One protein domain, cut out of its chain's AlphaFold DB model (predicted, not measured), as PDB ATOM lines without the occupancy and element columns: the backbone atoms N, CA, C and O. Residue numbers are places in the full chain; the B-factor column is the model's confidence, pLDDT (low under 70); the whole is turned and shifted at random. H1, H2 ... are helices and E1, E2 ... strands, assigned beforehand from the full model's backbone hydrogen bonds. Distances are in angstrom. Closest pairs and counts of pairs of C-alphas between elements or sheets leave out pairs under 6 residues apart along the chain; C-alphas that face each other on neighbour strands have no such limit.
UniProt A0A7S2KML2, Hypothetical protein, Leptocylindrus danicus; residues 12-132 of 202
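This is residues 12 to 132 of the 202 residues of the protein "Hypothetical protein" of Leptocylindrus danicus (UniProt A0A7S2KML2). A long helical arm, residues 12 to 50 of H1, sticks out from a small head of antiparallel strands E1 and E2, helix H3 and loops. The printed part has 121 residues, with three named helices and two named strands, H1 E1 H2 E2 H3: mostly helix. It is extended, with a radius of gyration of the C-alphas of 26.9 A and spans of 93 by 30 by 20 A.

E1 is residues 62 to 66, E2 residues 92 to 96, H2 residues 69 to 74. H1, residues 12 to 61, runs 73.8 A from C-alpha 12 at (272.574, 430.361, 250.118). H3, residues 108 to 117, ends at C-alpha 117, (226.984, 411.240, 293.466).

Between E1 and E2, N 65 and O 93 are within hydrogen-bond range, 2.7 A. The closest C-alphas of E2 and H3, Cys 94 and Glu 108, are 5.0 A apart. H1 touches H3 with residues 54 to 59 alone, at a steep tilt of 49 degrees; the closest C-alphas are Ile 58 and Leu 115, 6.9 A. H2 is apart from both helices. Every O i to N i+4 pair is within hydrogen-bond range in H1, 5 of 6 in H3, 1 of 2 in H2.

Without residues 12 to 50 the body spans 38 by 25 by 20 A. The printed part has no cut; links H2 to E2 and E2 to H3 are long. Residues under pLDDT 70 include 97 to 101.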
ATOM      1  N   GLN A  12     273.923 430.311 250.680       85.50
ATOM      2  CA  GLN A  12     272.574 430.361 250.118       85.50
ATOM      3  C   GLN A  12     271.859 428.998 250.185       85.50
ATOM      4  O   GLN A  12     270.660 428.941 250.474       85.50
ATOM      5  N   ILE A  13     272.584 427.892 249.983       82.31
ATOM      6  CA  ILE A  13     272.066 426.526 250.154       82.31
ATOM      7  C   ILE A  13     271.745 426.250 251.629       82.31
ATOM      8  O   ILE A  13     270.660 425.745 251.927       82.31
ATOM      9  N   GLN A  14     272.639 426.610 252.555       84.81
ATOM     10  CA  GLN A  14     272.402 426.444 253.995       84.81
ATOM     11  C   GLN A  14     271.207 427.285 254.473       84.81
ATOM     12  O   GLN A  14     270.353 426.778 255.198       84.81
ATOM     13  N   HIS A  15     271.072 428.527 253.996       85.62
ATOM     14  CA  HIS A  15     269.938 429.396 254.322       85.62
ATOM     15  C   HIS A  15     268.598 428.809 253.846       85.62
ATOM     16  O   HIS A  15     267.625 428.781 254.598       85.62
ATOM     17  N   ARG A  16     268.538 428.273 252.617       84.94
ATOM     18  CA  ARG A  16     267.327 427.606 252.103       84.94
ATOM     19  C   ARG A  16     266.962 426.350 252.897       84.94
ATOM     20  O   ARG A  16     265.779 426.131 253.142       84.94
ATOM     21  N   ARG A  17     267.950 425.555 253.324       89.19
ATOM     22  CA  ARG A  17     267.722 424.382 254.188       89.19
ATOM     23  C   ARG A  17     267.157 424.782 255.552       89.19
ATOM     24  O   ARG A  17     266.173 424.194 255.982       89.19
ATOM     25  N   LEU A  18     267.718 425.814 256.185       91.06
ATOM     26  CA  LEU A  18     267.241 426.324 257.473       91.06
ATOM     27  C   LEU A  18     265.787 426.829 257.392       91.06
ATOM     28  O   LEU A  18     264.973 426.505 258.251       91.06
ATOM     29  N   LEU A  19     265.441 427.573 256.334       90.00
ATOM     30  CA  LEU A  19     264.068 428.041 256.103       90.00
ATOM     31  C   LEU A  19     263.080 426.889 255.864       90.00
ATOM     32  O   LEU A  19     261.930 426.980 256.291       90.00
ATOM     33  N   GLY A  20     263.521 425.817 255.196       92.50
ATOM     34  CA  GLY A  20     262.737 424.591 255.026       92.50
ATOM     35  C   GLY A  20     262.433 423.921 256.366       92.50
ATOM     36  O   GLY A  20     261.265 423.730 256.695       92.50
ATOM     37  N   LEU A  21     263.467 423.682 257.180       92.69
ATOM     38  CA  LEU A  21     263.325 423.094 258.518       92.69
ATOM     39  C   LEU A  21     262.428 423.938 259.437       92.69
ATOM     40  O   LEU A  21     261.612 423.395 260.174       92.69
ATOM     41  N   HIS A  22     262.534 425.268 259.376       93.06
ATOM     42  CA  HIS A  22     261.667 426.161 260.149       93.06
ATOM     43  C   HIS A  22     260.199 426.072 259.709       93.06
ATOM     44  O   HIS A  22     259.303 426.044 260.550       93.06
ATOM     45  N   ARG A  23     259.932 426.006 258.394       92.88
ATOM     46  CA  ARG A  23     258.570 425.817 257.873       92.88
ATOM     47  C   ARG A  23     257.979 424.488 258.349       92.88
ATOM     48  O   ARG A  23     256.853 424.475 258.834       92.88
ATOM     49  N   GLU A  24     258.748 423.406 258.267       94.31
ATOM     50  CA  GLU A  24     258.333 422.082 258.746       94.31
ATOM     51  C   GLU A  24     258.061 422.076 260.257       94.31
ATOM     52  O   GLU A  24     257.057 421.517 260.696       94.31
ATOM     53  N   ALA A  25     258.902 422.745 261.050       92.44
ATOM     54  CA  ALA A  25     258.707 422.881 262.491       92.44
ATOM     55  C   ALA A  25     257.409 423.635 262.834       92.44
ATOM     56  O   ALA A  25     256.667 423.204 263.715       92.44
ATOM     57  N   LEU A  26     257.088 424.713 262.109       94.94
ATOM     58  CA  LEU A  26     255.825 425.439 262.283       94.94
ATOM     59  C   LEU A  26     254.606 424.596 261.887       94.94
ATOM     60  O   LEU A  26     253.580 424.644 262.561       94.94
ATOM     61  N   GLU A  27     254.698 423.812 260.811       95.31
ATOM     62  CA  GLU A  27     253.617 422.908 260.404       95.31
ATOM     63  C   GLU A  27     253.397 421.782 261.423       95.31
ATOM     64  O   GLU A  27     252.254 421.408 261.699       95.31
ATOM     65  N   GLN A  28     254.469 421.246 262.012       92.50
ATOM     66  CA  GLN A  28     254.374 420.267 263.095       92.50
ATOM     67  C   GLN A  28     253.750 420.872 264.351       92.50
ATOM     68  O   GLN A  28     252.855 420.255 264.927       92.50
ATOM     69  N   ASP A  29     254.149 422.087 264.728       94.12
ATOM     70  CA  ASP A  29     253.555 422.802 265.858       94.12
ATOM     71  C   ASP A  29     252.054 423.048 265.631       94.12
ATOM     72  O   ASP A  29     251.231 422.720 266.484       94.12
ATOM     73  N   GLN A  30     251.648 423.484 264.433       92.12
ATOM     74  CA  GLN A  30     250.228 423.623 264.082       92.12
ATOM     75  C   GLN A  30     249.466 422.287 264.134       92.12
ATOM     76  O   GLN A  30     248.328 422.233 264.614       92.12
ATOM     77  N   ARG A  31     250.072 421.182 263.678       92.81
ATOM     78  CA  ARG A  31     249.483 419.833 263.787       92.81
ATOM     79  C   ARG A  31     249.339 419.384 265.242       92.81
ATOM     80  O   ARG A  31     248.344 418.748 265.590       92.81
ATOM     81  N   GLU A  32     250.292 419.719 266.101       92.56
ATOM     82  CA  GLU A  32     250.244 419.357 267.517       92.56
ATOM     83  C   GLU A  32     249.235 420.219 268.286       92.56
ATOM     84  O   GLU A  32     248.459 419.705 269.101       92.56
ATOM     85  N   GLN A  33     249.150 421.513 267.965       91.06
ATOM     86  CA  GLN A  33     248.129 422.416 268.495       91.06
ATOM     87  C   GLN A  33     246.718 421.971 268.091       91.06
ATOM     88  O   GLN A  33     245.825 421.912 268.941       91.06
ATOM     89  N   THR A  34     246.506 421.607 266.821       91.12
ATOM     90  CA  THR A  34     245.209 421.090 266.348       91.12
ATOM     91  C   THR A  34     244.857 419.765 267.020       91.12
ATOM     92  O   THR A  34     243.758 419.649 267.558       91.12
ATOM     93  N   ARG A  35     245.790 418.807 267.119       90.12
ATOM     94  CA  ARG A  35     245.590 417.551 267.874       90.12
ATOM     95  C   ARG A  35     245.235 417.789 269.338       90.12
ATOM     96  O   ARG A  35     244.302 417.170 269.853       90.12
ATOM     97  N   SER A  36     245.951 418.692 270.000       86.69
ATOM     98  CA  SER A  36     245.707 419.064 271.396       86.69
ATOM     99  C   SER A  36     244.321 419.679 271.582       86.69
ATOM    100  O   SER A  36     243.630 419.372 272.555       86.69
ATOM    101  N   ARG A  37     243.892 420.526 270.640       84.19
ATOM    102  CA  ARG A  37     242.576 421.168 270.653       84.19
ATOM    103  C   ARG A  37     241.454 420.161 270.399       84.19
ATOM    104  O   ARG A  37     240.486 420.164 271.154       84.19
ATOM    105  N   THR A  38     241.616 419.257 269.430       80.69
ATOM    106  CA  THR A  38     240.654 418.175 269.170       80.69
ATOM    107  C   THR A  38     240.517 417.260 270.383       80.69
ATOM    108  O   THR A  38     239.397 417.034 270.820       80.69
ATOM    109  N   ARG A  39     241.622 416.820 271.009       77.44
ATOM    110  CA  ARG A  39     241.576 416.000 272.239       77.44
ATOM    111  C   ARG A  39     240.794 416.673 273.369       77.44
ATOM    112  O   ARG A  39     239.991 416.015 274.024       77.44
ATOM    113  N   ARG A  40     241.007 417.975 273.602       68.50
ATOM    114  CA  ARG A  40     240.241 418.720 274.618       68.50
ATOM    115  C   ARG A  40     238.752 418.789 274.273       68.50
ATOM    116  O   ARG A  40     237.943 418.601 275.174       68.50
ATOM    117  N   ASN A  41     238.409 419.019 273.003       76.75
ATOM    118  CA  ASN A  41     237.015 419.073 272.554       76.75
ATOM    119  C   ASN A  41     236.311 417.716 272.723       76.75
ATOM    120  O   ASN A  41     235.234 417.643 273.301       76.75
ATOM    121  N   SER A  42     236.973 416.625 272.325       76.44
ATOM    122  CA  SER A  42     236.451 415.265 272.503       76.44
ATOM    123  C   SER A  42     236.197 414.931 273.977       76.44
ATOM    124  O   SER A  42     235.188 414.317 274.308       76.44
ATOM    125  N   ASN A  43     237.088 415.357 274.879       75.06
ATOM    126  CA  ASN A  43     236.911 415.124 276.313       75.06
ATOM    127  C   ASN A  43     235.719 415.910 276.883       75.06
ATOM    128  O   ASN A  43     234.931 415.333 277.625       75.06
ATOM    129  N   CYS A  44     235.543 417.190 276.524       68.31
ATOM    130  CA  CYS A  44     234.411 417.964 277.043       68.31
ATOM    131  C   CYS A  44     233.062 417.501 276.478       68.31
ATOM    132  O   CYS A  44     232.079 417.479 277.218       68.31
ATOM    133  N   GLU A  45     233.016 417.092 275.207       63.25
ATOM    134  CA  GLU A  45     231.820 416.502 274.595       63.25
ATOM    135  C   GLU A  45     231.444 415.188 275.293       63.25
ATOM    136  O   GLU A  45     230.290 414.998 275.676       63.25
ATOM    137  N   ASN A  46     232.420 414.315 275.560       67.50
ATOM    138  CA  ASN A  46     232.187 413.068 276.288       67.50
ATOM    139  C   ASN A  46     231.731 413.301 277.738       67.50
ATOM    140  O   ASN A  46     230.804 412.631 278.198       67.50
ATOM    141  N   ASP A  47     232.321 414.267 278.446       70.25
ATOM    142  CA  ASP A  47     231.912 414.621 279.811       70.25
ATOM    143  C   ASP A  47     230.475 415.161 279.863       70.25
ATOM    144  O   ASP A  47     229.725 414.863 280.797       70.25
ATOM    145  N   GLN A  48     230.078 415.962 278.871       68.44
ATOM    146  CA  GLN A  48     228.713 416.479 278.757       68.44
ATOM    147  C   GLN A  48     227.722 415.366 278.411       68.44
ATOM    148  O   GLN A  48     226.687 415.260 279.068       68.44
ATOM    149  N   ASN A  49     228.058 414.499 277.456       69.69
ATOM    150  CA  ASN A  49     227.215 413.371 277.064       69.69
ATOM    151  C   ASN A  49     226.987 412.401 278.232       69.69
ATOM    152  O   ASN A  49     225.847 412.037 278.510       69.69
ATOM    153  N   ASN A  50     228.036 412.062 278.988       73.12
ATOM    154  CA  ASN A  50     227.931 411.169 280.145       73.12
ATOM    155  C   ASN A  50     227.039 411.767 281.255       73.12
ATOM    156  O   ASN A  50     226.182 411.084 281.823       73.12
ATOM    157  N   LYS A  51     227.163 413.076 281.520       71.88
ATOM    158  CA  LYS A  51     226.285 413.789 282.467       71.88
ATOM    159  C   LYS A  51     224.827 413.803 282.005       71.88
ATOM    160  O   LYS A  51     223.942 413.584 282.831       71.88
ATOM    161  N   SER A  52     224.575 414.058 280.722       74.44
ATOM    162  CA  SER A  52     223.225 414.090 280.149       74.44
ATOM    163  C   SER A  52     222.555 412.717 280.204       74.44
ATOM    164  O   SER A  52     221.441 412.613 280.716       74.44
ATOM    165  N   SER A  53     223.255 411.654 279.795       76.50
ATOM    166  CA  SER A  53     222.736 410.284 279.872       76.50
ATOM    167  C   SER A  53     222.423 409.867 281.309       76.50
ATOM    168  O   SER A  53     221.348 409.334 281.572       76.50
ATOM    169  N   ARG A  54     223.304 410.174 282.272       76.88
ATOM    170  CA  ARG A  54     223.058 409.851 283.687       76.88
ATOM    171  C   ARG A  54     221.850 410.602 284.253       76.88
ATOM    172  O   ARG A  54     221.069 410.009 284.990       76.88
ATOM    173  N   LYS A  55     221.667 411.880 283.903       78.62
ATOM    174  CA  LYS A  55     220.477 412.649 284.308       78.62
ATOM    175  C   LYS A  55     219.192 412.028 283.771       78.62
ATOM    176  O   LYS A  55     218.240 411.881 284.529       78.62
ATOM    177  N   GLU A  56     219.184 411.631 282.501       81.00
ATOM    178  CA  GLU A  56     218.022 410.990 281.880       81.00
ATOM    179  C   GLU A  56     217.686 409.650 282.551       81.00
ATOM    180  O   GLU A  56     216.522 409.342 282.800       81.00
ATOM    181  N   MET A  57     218.706 408.866 282.909       76.12
ATOM    182  CA  MET A  57     218.523 407.611 283.638       76.12
ATOM    183  C   MET A  57     217.955 407.822 285.041       76.12
ATOM    184  O   MET A  57     217.011 407.137 285.426       76.12
ATOM    185  N   ILE A  58     218.500 408.784 285.794       80.62
ATOM    186  CA  ILE A  58     217.998 409.135 287.129       80.62
ATOM    187  C   ILE A  58     216.531 409.555 287.031       80.62
ATOM    188  O   ILE A  58     215.699 409.046 287.772       80.62
ATOM    189  N   GLN A  59     216.190 410.414 286.070       78.94
ATOM    190  CA  GLN A  59     214.820 410.883 285.878       78.94
ATOM    191  C   GLN A  59     213.837 409.739 285.575       78.94
ATOM    192  O   GLN A  59     212.695 409.783 286.020       78.94
ATOM    193  N   LYS A  60     214.272 408.692 284.863       77.75
ATOM    194  CA  LYS A  60     213.449 407.498 284.590       77.75
ATOM    195  C   LYS A  60     213.269 406.589 285.812       77.75
ATOM    196  O   LYS A  60     212.244 405.914 285.905       77.75
ATOM    197  N   ALA A  61     214.242 406.575 286.725       75.69
ATOM    198  CA  ALA A  61     214.220 405.769 287.949       75.69
ATOM    199  C   ALA A  61     213.404 406.409 289.092       75.69
ATOM    200  O   ALA A  61     213.076 405.741 290.077       75.69
ATOM    201  N   LEU A  62     213.074 407.698 288.979       82.69
ATOM    202  CA  LEU A  62     212.303 408.436 289.977       82.69
ATOM    203  C   LEU A  62     210.808 408.467 289.639       82.69
ATOM    204  O   LEU A  62     210.405 408.646 288.491       82.69
ATOM    205  N   VAL A  63     209.972 408.341 290.670       82.62
ATOM    206  CA  VAL A  63     208.535 408.638 290.610       82.62
ATOM    207  C   VAL A  63     208.327 410.016 291.205       82.62
ATOM    208  O   VAL A  63     208.541 410.208 292.400       82.62
ATOM    209  N   VAL A  64     207.903 410.963 290.374       83.69
ATOM    210  CA  VAL A  64     207.620 412.339 290.789       83.69
ATOM    211  C   VAL A  64     206.113 412.522 290.957       83.69
ATOM    212  O   VAL A  64     205.329 412.191 290.068       83.69
ATOM    213  N   GLN A  65     205.707 413.059 292.101       79.88
ATOM    214  CA  GLN A  65     204.342 413.441 292.426       79.88
ATOM    215  C   GLN A  65     204.303 414.923 292.783       79.88
ATOM    216  O   GLN A  65     204.967 415.382 293.714       79.88
ATOM    217  N   LYS A  66     203.487 415.684 292.054       83.19
ATOM    218  CA  LYS A  66     203.276 417.096 292.356       83.19
ATOM    219  C   LYS A  66     202.364 417.246 293.566       83.19
ATOM    220  O   LYS A  66     201.289 416.642 293.625       83.19
ATOM    221  N   ILE A  67     202.764 418.094 294.500       80.31
ATOM    222  CA  ILE A  67     202.016 418.331 295.725       80.31
ATOM    223  C   ILE A  67     200.817 419.218 295.413       80.31
ATOM    224  O   ILE A  67     200.927 420.407 295.107       80.31
ATOM    225  N   THR A  68     199.643 418.597 295.468       83.38
ATOM    226  CA  THR A  68     198.347 419.262 295.335       83.38
ATOM    227  C   THR A  68     197.853 419.749 296.701       83.38
ATOM    228  O   THR A  68     198.318 419.254 297.729       83.38
ATOM    229  N   PRO A  69     196.870 420.667 296.757       74.00
ATOM    230  CA  PRO A  69     196.292 421.124 298.025       74.00
ATOM    231  C   PRO A  69     195.769 419.988 298.916       74.00
ATOM    232  O   PRO A  69     195.917 420.025 300.139       74.00
ATOM    233  N   ALA A  70     195.215 418.941 298.296       77.50
ATOM    234  CA  ALA A  70     194.758 417.744 298.993       77.50
ATOM    235  C   ALA A  70     195.925 416.964 299.628       77.50
ATOM    236  O   ALA A  70     195.850 416.588 300.795       77.50
ATOM    237  N   LEU A  71     197.027 416.778 298.892       75.62
ATOM    238  CA  LEU A  71     198.211 416.051 299.361       75.62
ATOM    239  C   LEU A  71     199.013 416.849 300.402       75.62
ATOM    240  O   LEU A  71     199.471 416.283 301.387       75.62
ATOM    241  N   SER A  72     199.134 418.166 300.224       73.31
ATOM    242  CA  SER A  72     199.818 419.074 301.159       73.31
ATOM    243  C   SER A  72     199.219 419.009 302.565       73.31
ATOM    244  O   SER A  72     199.943 419.011 303.557       73.31
ATOM    245  N   THR A  73     197.895 418.856 302.665       74.56
ATOM    246  CA  THR A  73     197.219 418.684 303.958       74.56
ATOM    247  C   THR A  73     197.627 417.376 304.645       74.56
ATOM    248  O   THR A  73     197.772 417.350 305.862       74.56
ATOM    249  N   MET A  74     197.860 416.308 303.875       71.50
ATOM    250  CA  MET A  74     198.289 415.001 304.390       71.50
ATOM    251  C   MET A  74     199.795 414.936 304.686       71.50
ATOM    252  O   MET A  74     200.217 414.221 305.589       71.50
ATOM    253  N   MET A  75     200.610 415.680 303.937       69.69
ATOM    254  CA  MET A  75     202.074 415.703 304.050       69.69
ATOM    255  C   MET A  75     202.602 416.805 304.971       69.69
ATOM    256  O   MET A  75     203.810 416.993 305.063       69.69
ATOM    257  N   LYS A  76     201.726 417.529 305.669       67.12
ATOM    258  CA  LYS A  76     202.080 418.711 306.469       67.12
ATOM    259  C   LYS A  76     203.096 418.440 307.587       67.12
ATOM    260  O   LYS A  76     203.775 419.358 308.028       67.12
ATOM    261  N   GLU A  77     203.191 417.189 308.030       69.69
ATOM    262  CA  GLU A  77     204.144 416.722 309.045       69.69
ATOM    263  C   GLU A  77     205.364 416.002 308.444       69.69
ATOM    264  O   GLU A  77     206.271 415.600 309.168       69.69
ATOM    265  N   GLN A  78     205.393 415.816 307.122       79.44
ATOM    266  CA  GLN A  78     206.521 415.208 306.428       79.44
ATOM    267  C   GLN A  78     207.568 416.273 306.108       79.44
ATOM    268  O   GLN A  78     207.252 417.379 305.669       79.44
ATOM    269  N   VAL A  79     208.831 415.913 306.303       86.06
ATOM    270  CA  VAL A  79     209.984 416.763 306.003       86.06
ATOM    271  C   VAL A  79     210.941 416.009 305.097       86.06
ATOM    272  O   VAL A  79     211.165 414.808 305.259       86.06
ATOM    273  N   CYS A  80     211.528 416.712 304.139       88.06
ATOM    274  CA  CYS A  80     212.572 416.142 303.308       88.06
ATOM    275  C   CYS A  80     213.835 415.944 304.152       88.06
ATOM    276  O   CYS A  80     214.392 416.898 304.684       88.06
ATOM    277  N   LEU A  81     214.341 414.715 304.253       86.81
ATOM    278  CA  LEU A  81     215.498 414.404 305.108       86.81
ATOM    279  C   LEU A  81     216.847 414.888 304.546       86.81
ATOM    280  O   LEU A  81     217.871 414.756 305.210       86.81
ATOM    281  N   ILE A  82     216.853 415.440 303.329       86.81
ATOM    282  CA  ILE A  82     218.051 416.002 302.696       86.81
ATOM    283  C   ILE A  82     218.203 417.482 303.062       86.81
ATOM    284  O   ILE A  82     219.269 417.891 303.513       86.81
ATOM    285  N   CYS A  83     217.145 418.283 302.893       89.56
ATOM    286  CA  CYS A  83     217.168 419.723 303.175       89.56
ATOM    287  C   CYS A  83     216.551 420.100 304.532       89.56
ATOM    288  O   CYS A  83     216.691 421.239 304.963       89.56
ATOM    289  N   LEU A  84     215.901 419.148 305.209       88.69
ATOM    290  CA  LEU A  84     215.188 419.315 306.482       88.69
ATOM    291  C   LEU A  84     214.024 420.319 306.427       88.69
ATOM    292  O   LEU A  84     213.553 420.777 307.466       88.69
ATOM    293  N   SER A  85     213.534 420.624 305.224       87.44
ATOM    294  CA  SER A  85     212.394 421.512 304.991       87.44
ATOM    295  C   SER A  85     211.110 420.724 304.742       87.44
ATOM    296  O   SER A  85     211.138 419.592 304.246       87.44
ATOM    297  N   GLY A  86     209.981 421.347 305.083       85.31
ATOM    298  CA  GLY A  86     208.655 420.852 304.727       85.31
ATOM    299  C   GLY A  86     208.382 420.941 303.226       85.31
ATOM    300  O   GLY A  86     209.238 421.329 302.429       85.31
ATOM    301  N   TYR A  87     207.167 420.562 302.863       84.31
ATOM    302  CA  TYR A  87     206.704 420.539 301.488       84.31
ATOM    303  C   TYR A  87     205.645 421.612 301.242       84.31
ATOM    304  O   TYR A  87     204.606 421.621 301.910       84.31
ATOM    305  N   ASP A  88     205.881 422.461 300.248       81.00
ATOM    306  CA  ASP A  88     204.984 423.549 299.882       81.00
ATOM    307  C   ASP A  88     204.070 423.192 298.700       81.00
ATOM    308  O   ASP A  88     204.245 422.212 297.968       81.00
ATOM    309  N   LEU A  89     203.016 423.994 298.524       78.44
ATOM    310  CA  LEU A  89     202.091 423.837 297.403       78.44
ATOM    311  C   LEU A  89     202.813 424.091 296.082       78.44
ATOM    312  O   LEU A  89     203.306 425.188 295.832       78.44
ATOM    313  N   GLY A  90     202.782 423.096 295.197       76.62
ATOM    314  CA  GLY A  90     203.461 423.164 293.907       76.62
ATOM    315  C   GLY A  90     204.841 422.516 293.884       76.62
ATOM    316  O   GLY A  90     205.352 422.331 292.779       76.62
ATOM    317  N   ASP A  91     205.377 422.103 295.036       83.25
ATOM    318  CA  ASP A  91     206.593 421.296 295.103       83.25
ATOM    319  C   ASP A  91     206.389 419.926 294.451       83.25
ATOM    320  O   ASP A  91     205.277 419.388 294.371       83.25
ATOM    321  N   ASN A  92     207.498 419.334 294.017       83.75
ATOM    322  CA  ASN A  92     207.543 417.979 293.496       83.75
ATOM    323  C   ASN A  92     208.149 417.053 294.557       83.75
ATOM    324  O   ASN A  92     209.353 417.080 294.825       83.75
ATOM    325  N   ALA A  93     207.301 416.225 295.162       82.81
ATOM    326  CA  ALA A  93     207.730 415.111 295.992       82.81
ATOM    327  C   ALA A  93     208.164 413.957 295.085       82.81
ATOM    328  O   ALA A  93     207.481 413.623 294.122       82.81
ATOM    329  N   CYS A  94     209.287 413.320 295.384       80.38
ATOM    330  CA  CYS A  94     209.800 412.206 294.604       80.38
ATOM    331  C   CYS A  94     210.189 411.020 295.487       80.38
ATOM    332  O   CYS A  94     210.601 411.184 296.638       80.38
ATOM    333  N   GLY A  95     210.067 409.824 294.920       78.44
ATOM    334  CA  GLY A  95     210.512 408.564 295.507       78.44
ATOM    335  C   GLY A  95     211.134 407.651 294.451       78.44
ATOM    336  O   GLY A  95     211.061 407.919 293.252       78.44
ATOM    337  N   ALA A  96     211.765 406.566 294.892       72.38
ATOM    338  CA  ALA A  96     212.355 405.575 293.994       72.38
ATOM    339  C   ALA A  96     211.274 404.666 293.385       72.38
ATOM    340  O   ALA A  96     210.418 404.171 294.114       72.38
ATOM    341  N   ARG A  97     211.317 404.426 292.066       64.44
ATOM    342  CA  ARG A  97     210.320 403.604 291.354       64.44
ATOM    343  C   ARG A  97     210.468 402.108 291.607       64.44
ATOM    344  O   ARG A  97     209.479 401.428 291.855       64.44
ATOM    345  N   ASP A  98     211.699 401.615 291.541       59.75
ATOM    346  CA  ASP A  98     211.978 400.179 291.404       59.75
ATOM    347  C   ASP A  98     212.461 399.530 292.708       59.75
ATOM    348  O   ASP A  98     212.932 398.393 292.726       59.75
ATOM    349  N   VAL A  99     212.339 400.240 293.830       63.81
ATOM    350  CA  VAL A  99     212.751 399.726 295.134       63.81
ATOM    351  C   VAL A  99     211.509 399.270 295.888       63.81
ATOM    352  O   VAL A  99     210.858 400.068 296.559       63.81
ATOM    353  N   ALA A 100     211.208 397.971 295.783       59.56
ATOM    354  CA  ALA A 100     210.009 397.332 296.338       59.56
ATOM    355  C   ALA A 100     209.740 397.654 297.827       59.56
ATOM    356  O   ALA A 100     208.585 397.696 298.235       59.56
ATOM    357  N   ASP A 101     210.785 397.975 298.605       66.44
ATOM    358  CA  ASP A 101     210.703 398.264 300.046       66.44
ATOM    359  C   ASP A 101     211.187 399.679 300.431       66.44
ATOM    360  O   ASP A 101     211.627 399.921 301.562       66.44
ATOM    361  N   CYS A 102     211.193 400.639 299.499       76.75
ATOM    362  CA  CYS A 102     211.590 402.021 299.786       76.75
ATOM    363  C   CYS A 102     210.474 403.007 299.449       76.75
ATOM    364  O   CYS A 102     210.345 403.466 298.320       76.75
ATOM    365  N   VAL A 103     209.749 403.418 300.486       77.88
ATOM    366  CA  VAL A 103     208.701 404.449 300.426       77.88
ATOM    367  C   VAL A 103     209.197 405.825 300.891       77.88
ATOM    368  O   VAL A 103     208.416 406.652 301.347       77.88
ATOM    369  N   HIS A 104     210.510 406.072 300.833       85.25
ATOM    370  CA  HIS A 104     211.084 407.347 301.271       85.25
ATOM    371  C   HIS A 104     210.824 408.445 300.241       85.25
ATOM    372  O   HIS A 104     211.065 408.249 299.047       85.25
ATOM    373  N   ILE A 105     210.364 409.592 300.734       85.12
ATOM    374  CA  ILE A 105     209.950 410.740 299.932       85.12
ATOM    375  C   ILE A 105     210.918 411.895 300.187       85.12
ATOM    376  O   ILE A 105     211.311 412.150 301.324       85.12
ATOM    377  N   PHE A 106     211.308 412.585 299.120       88.44
ATOM    378  CA  PHE A 106     212.225 413.728 299.132       88.44
ATOM    379  C   PHE A 106     211.747 414.781 298.128       88.44
ATOM    380  O   PHE A 106     210.865 414.497 297.323       88.44
ATOM    381  N   HIS A 107     212.310 415.989 298.133       90.44
ATOM    382  CA  HIS A 107     212.127 416.892 296.989       90.44
ATOM    383  C   HIS A 107     212.815 416.315 295.749       90.44
ATOM    384  O   HIS A 107     213.902 415.748 295.868       90.44
ATOM    385  N   GLU A 108     212.198 416.485 294.577       87.94
ATOM    386  CA  GLU A 108     212.758 416.075 293.277       87.94
ATOM    387  C   GLU A 108     214.208 416.531 293.118       87.94
ATOM    388  O   GLU A 108     215.097 415.711 292.884       87.94
ATOM    389  N   GLU A 109     214.458 417.818 293.348       88.06
ATOM    390  CA  GLU A 109     215.786 418.419 293.227       88.06
ATOM    391  C   GLU A 109     216.778 417.812 294.228       88.06
ATOM    392  O   GLU A 109     217.887 417.427 293.860       88.06
ATOM    393  N   CYS A 110     216.355 417.637 295.484       90.00
ATOM    394  CA  CYS A 110     217.201 417.087 296.539       90.00
ATOM    395  C   CYS A 110     217.642 415.649 296.227       90.00
ATOM    396  O   CYS A 110     218.820 415.308 296.368       90.00
ATOM    397  N   LEU A 111     216.712 414.790 295.798       87.56
ATOM    398  CA  LEU A 111     217.040 413.405 295.466       87.56
ATOM    399  C   LEU A 111     217.833 413.307 294.161       87.56
ATOM    400  O   LEU A 111     218.748 412.491 294.064       87.56
ATOM    401  N   GLN A 112     217.529 414.147 293.172       85.50
ATOM    402  CA  GLN A 112     218.277 414.190 291.921       85.50
ATOM    403  C   GLN A 112     219.739 414.584 292.162       85.50
ATOM    404  O   GLN A 112     220.640 413.929 291.636       85.50
ATOM    405  N   GLU A 113     219.996 415.605 292.983       88.25
ATOM    406  CA  GLU A 113     221.354 416.016 293.350       88.25
ATOM    407  C   GLU A 113     222.119 414.923 294.096       88.25
ATOM    408  O   GLU A 113     223.307 414.698 293.835       88.25
ATOM    409  N   TRP A 114     221.437 414.207 294.991       88.50
ATOM    410  CA  TRP A 114     222.005 413.050 295.672       88.50
ATOM    411  C   TRP A 114     222.419 411.964 294.671       88.50
ATOM    412  O   TRP A 114     223.563 411.494 294.699       88.50
ATOM    413  N   LEU A 115     221.537 411.635 293.722       84.12
ATOM    414  CA  LEU A 115     221.750 410.559 292.751       84.12
ATOM    415  C   LEU A 115     222.839 410.852 291.699       84.12
ATOM    416  O   LEU A 115     223.350 409.959 291.012       84.12
ATOM    417  N   ILE A 116     223.280 412.107 291.587       82.38
ATOM    418  CA  ILE A 116     224.467 412.448 290.790       82.38
ATOM    419  C   ILE A 116     225.726 411.808 291.394       82.38
ATOM    420  O   ILE A 116     226.616 411.397 290.645       82.38
ATOM    421  N   LYS A 117     225.804 411.722 292.726       82.56
ATOM    422  CA  LYS A 117     226.984 411.240 293.466       82.56
ATOM    423  C   LYS A 117     226.824 409.813 293.983       82.56
ATOM    424  O   LYS A 117     227.822 409.109 294.121       82.56
ATOM    425  N   HIS A 118     225.592 409.416 294.263       84.31
ATOM    426  CA  HIS A 118     225.236 408.165 294.913       84.31
ATOM    427  C   HIS A 118     224.222 407.400 294.067       84.31
ATOM    428  O   HIS A 118     223.479 408.002 293.307       84.31
ATOM    429  N   ASP A 119     224.182 406.078 294.191       83.62
ATOM    430  CA  ASP A 119     223.182 405.254 293.493       83.62
ATOM    431  C   ASP A 119     222.152 404.684 294.483       83.62
ATOM    432  O   ASP A 119     221.304 403.877 294.111       83.62
ATOM    433  N   ASP A 120     222.214 405.090 295.756       85.75
ATOM    434  CA  ASP A 120     221.443 404.540 296.864       85.75
ATOM    435  C   ASP A 120     220.537 405.562 297.560       85.75
ATOM    436  O   ASP A 120     220.788 406.764 297.566       85.75
ATOM    437  N   CYS A 121     219.462 405.074 298.177       85.56
ATOM    438  CA  CYS A 121     218.541 405.897 298.952       85.56
ATOM    439  C   CYS A 121     219.227 406.485 300.204       85.56
ATOM    440  O   CYS A 121     219.781 405.709 300.988       85.56
ATOM    441  N   PRO A 122     219.100 407.798 300.484       86.62
ATOM    442  CA  PRO A 122     219.663 408.421 301.688       86.62
ATOM    443  C   PRO A 122     219.218 407.767 303.006       86.62
ATOM    444  O   PRO A 122     219.984 407.716 303.966       86.62
ATOM    445  N   CYS A 123     217.992 407.232 303.049       83.69
ATOM    446  CA  CYS A 123     217.416 406.657 304.264       83.69
ATOM    447  C   CYS A 123     217.786 405.189 304.450       83.69
ATOM    448  O   CYS A 123     218.282 404.786 305.499       83.69
ATOM    449  N   CYS A 124     217.543 404.366 303.430       81.81
ATOM    450  CA  CYS A 124     217.670 402.917 303.562       81.81
ATOM    451  C   CYS A 124     218.882 402.317 302.854       81.81
ATOM    452  O   CYS A 124     219.144 401.122 302.999       81.81
ATOM    453  N   ARG A 125     219.634 403.133 302.107       84.00
ATOM    454  CA  ARG A 125     220.851 402.752 301.381       84.00
ATOM    455  C   ARG A 125     220.666 401.574 300.415       84.00
ATOM    456  O   ARG A 125     221.621 400.847 300.131       84.00
ATOM    457  N   ARG A 126     219.427 401.358 299.950       81.31
ATOM    458  CA  ARG A 126     219.109 400.449 298.841       81.31
ATOM    459  C   ARG A 126     219.371 401.164 297.523       81.31
ATOM    460  O   ARG A 126     219.104 402.359 297.426       81.31
ATOM    461  N   CYS A 127     219.888 400.429 296.543       80.38
ATOM    462  CA  CYS A 127     220.186 400.959 295.217       80.38
ATOM    463  C   CYS A 127     218.885 401.374 294.518       80.38
ATOM    464  O   CYS A 127     217.955 400.576 294.449       80.38
ATOM    465  N   ILE A 128     218.821 402.618 294.046       78.88
ATOM    466  CA  ILE A 128     217.673 403.193 293.332       78.88
ATOM    467  C   ILE A 128     217.797 402.946 291.824       78.88
ATOM    468  O   ILE A 128     216.790 402.851 291.131       78.88
ATOM    469  N   ILE A 129     219.026 402.832 291.316       70.19
ATOM    470  CA  ILE A 129     219.305 402.636 289.892       70.19
ATOM    471  C   ILE A 129     219.483 401.127 289.622       70.19
ATOM    472  O   ILE A 129     220.356 400.517 290.243       70.19
ATOM    473  N   PRO A 130     218.683 400.509 288.730       61.09
ATOM    474  CA  PRO A 130     218.822 399.097 288.367       61.09
ATOM    475  C   PRO A 130     220.177 398.776 287.717       61.09
ATOM    476  O   PRO A 130     220.741 399.586 286.979       61.09
ATOM    477  N   GLU A 131     220.679 397.563 287.964       54.72
ATOM    478  CA  GLU A 131     222.024 397.098 287.576       54.72
ATOM    479  C   GLU A 131     222.258 397.062 286.049       54.72
ATOM    480  O   GLU A 131     223.398 397.125 285.597       54.72
ATOM    481  N   GLU A 132     221.193 397.056 285.239       54.84
ATOM    482  CA  GLU A 132     221.267 396.948 283.772       54.84
ATOM    483  C   GLU A 132     221.824 398.194 283.059       54.84
ATOM    484  O   GLU A 132     222.059 398.155 281.852       54.84
TER     485      GLU A 132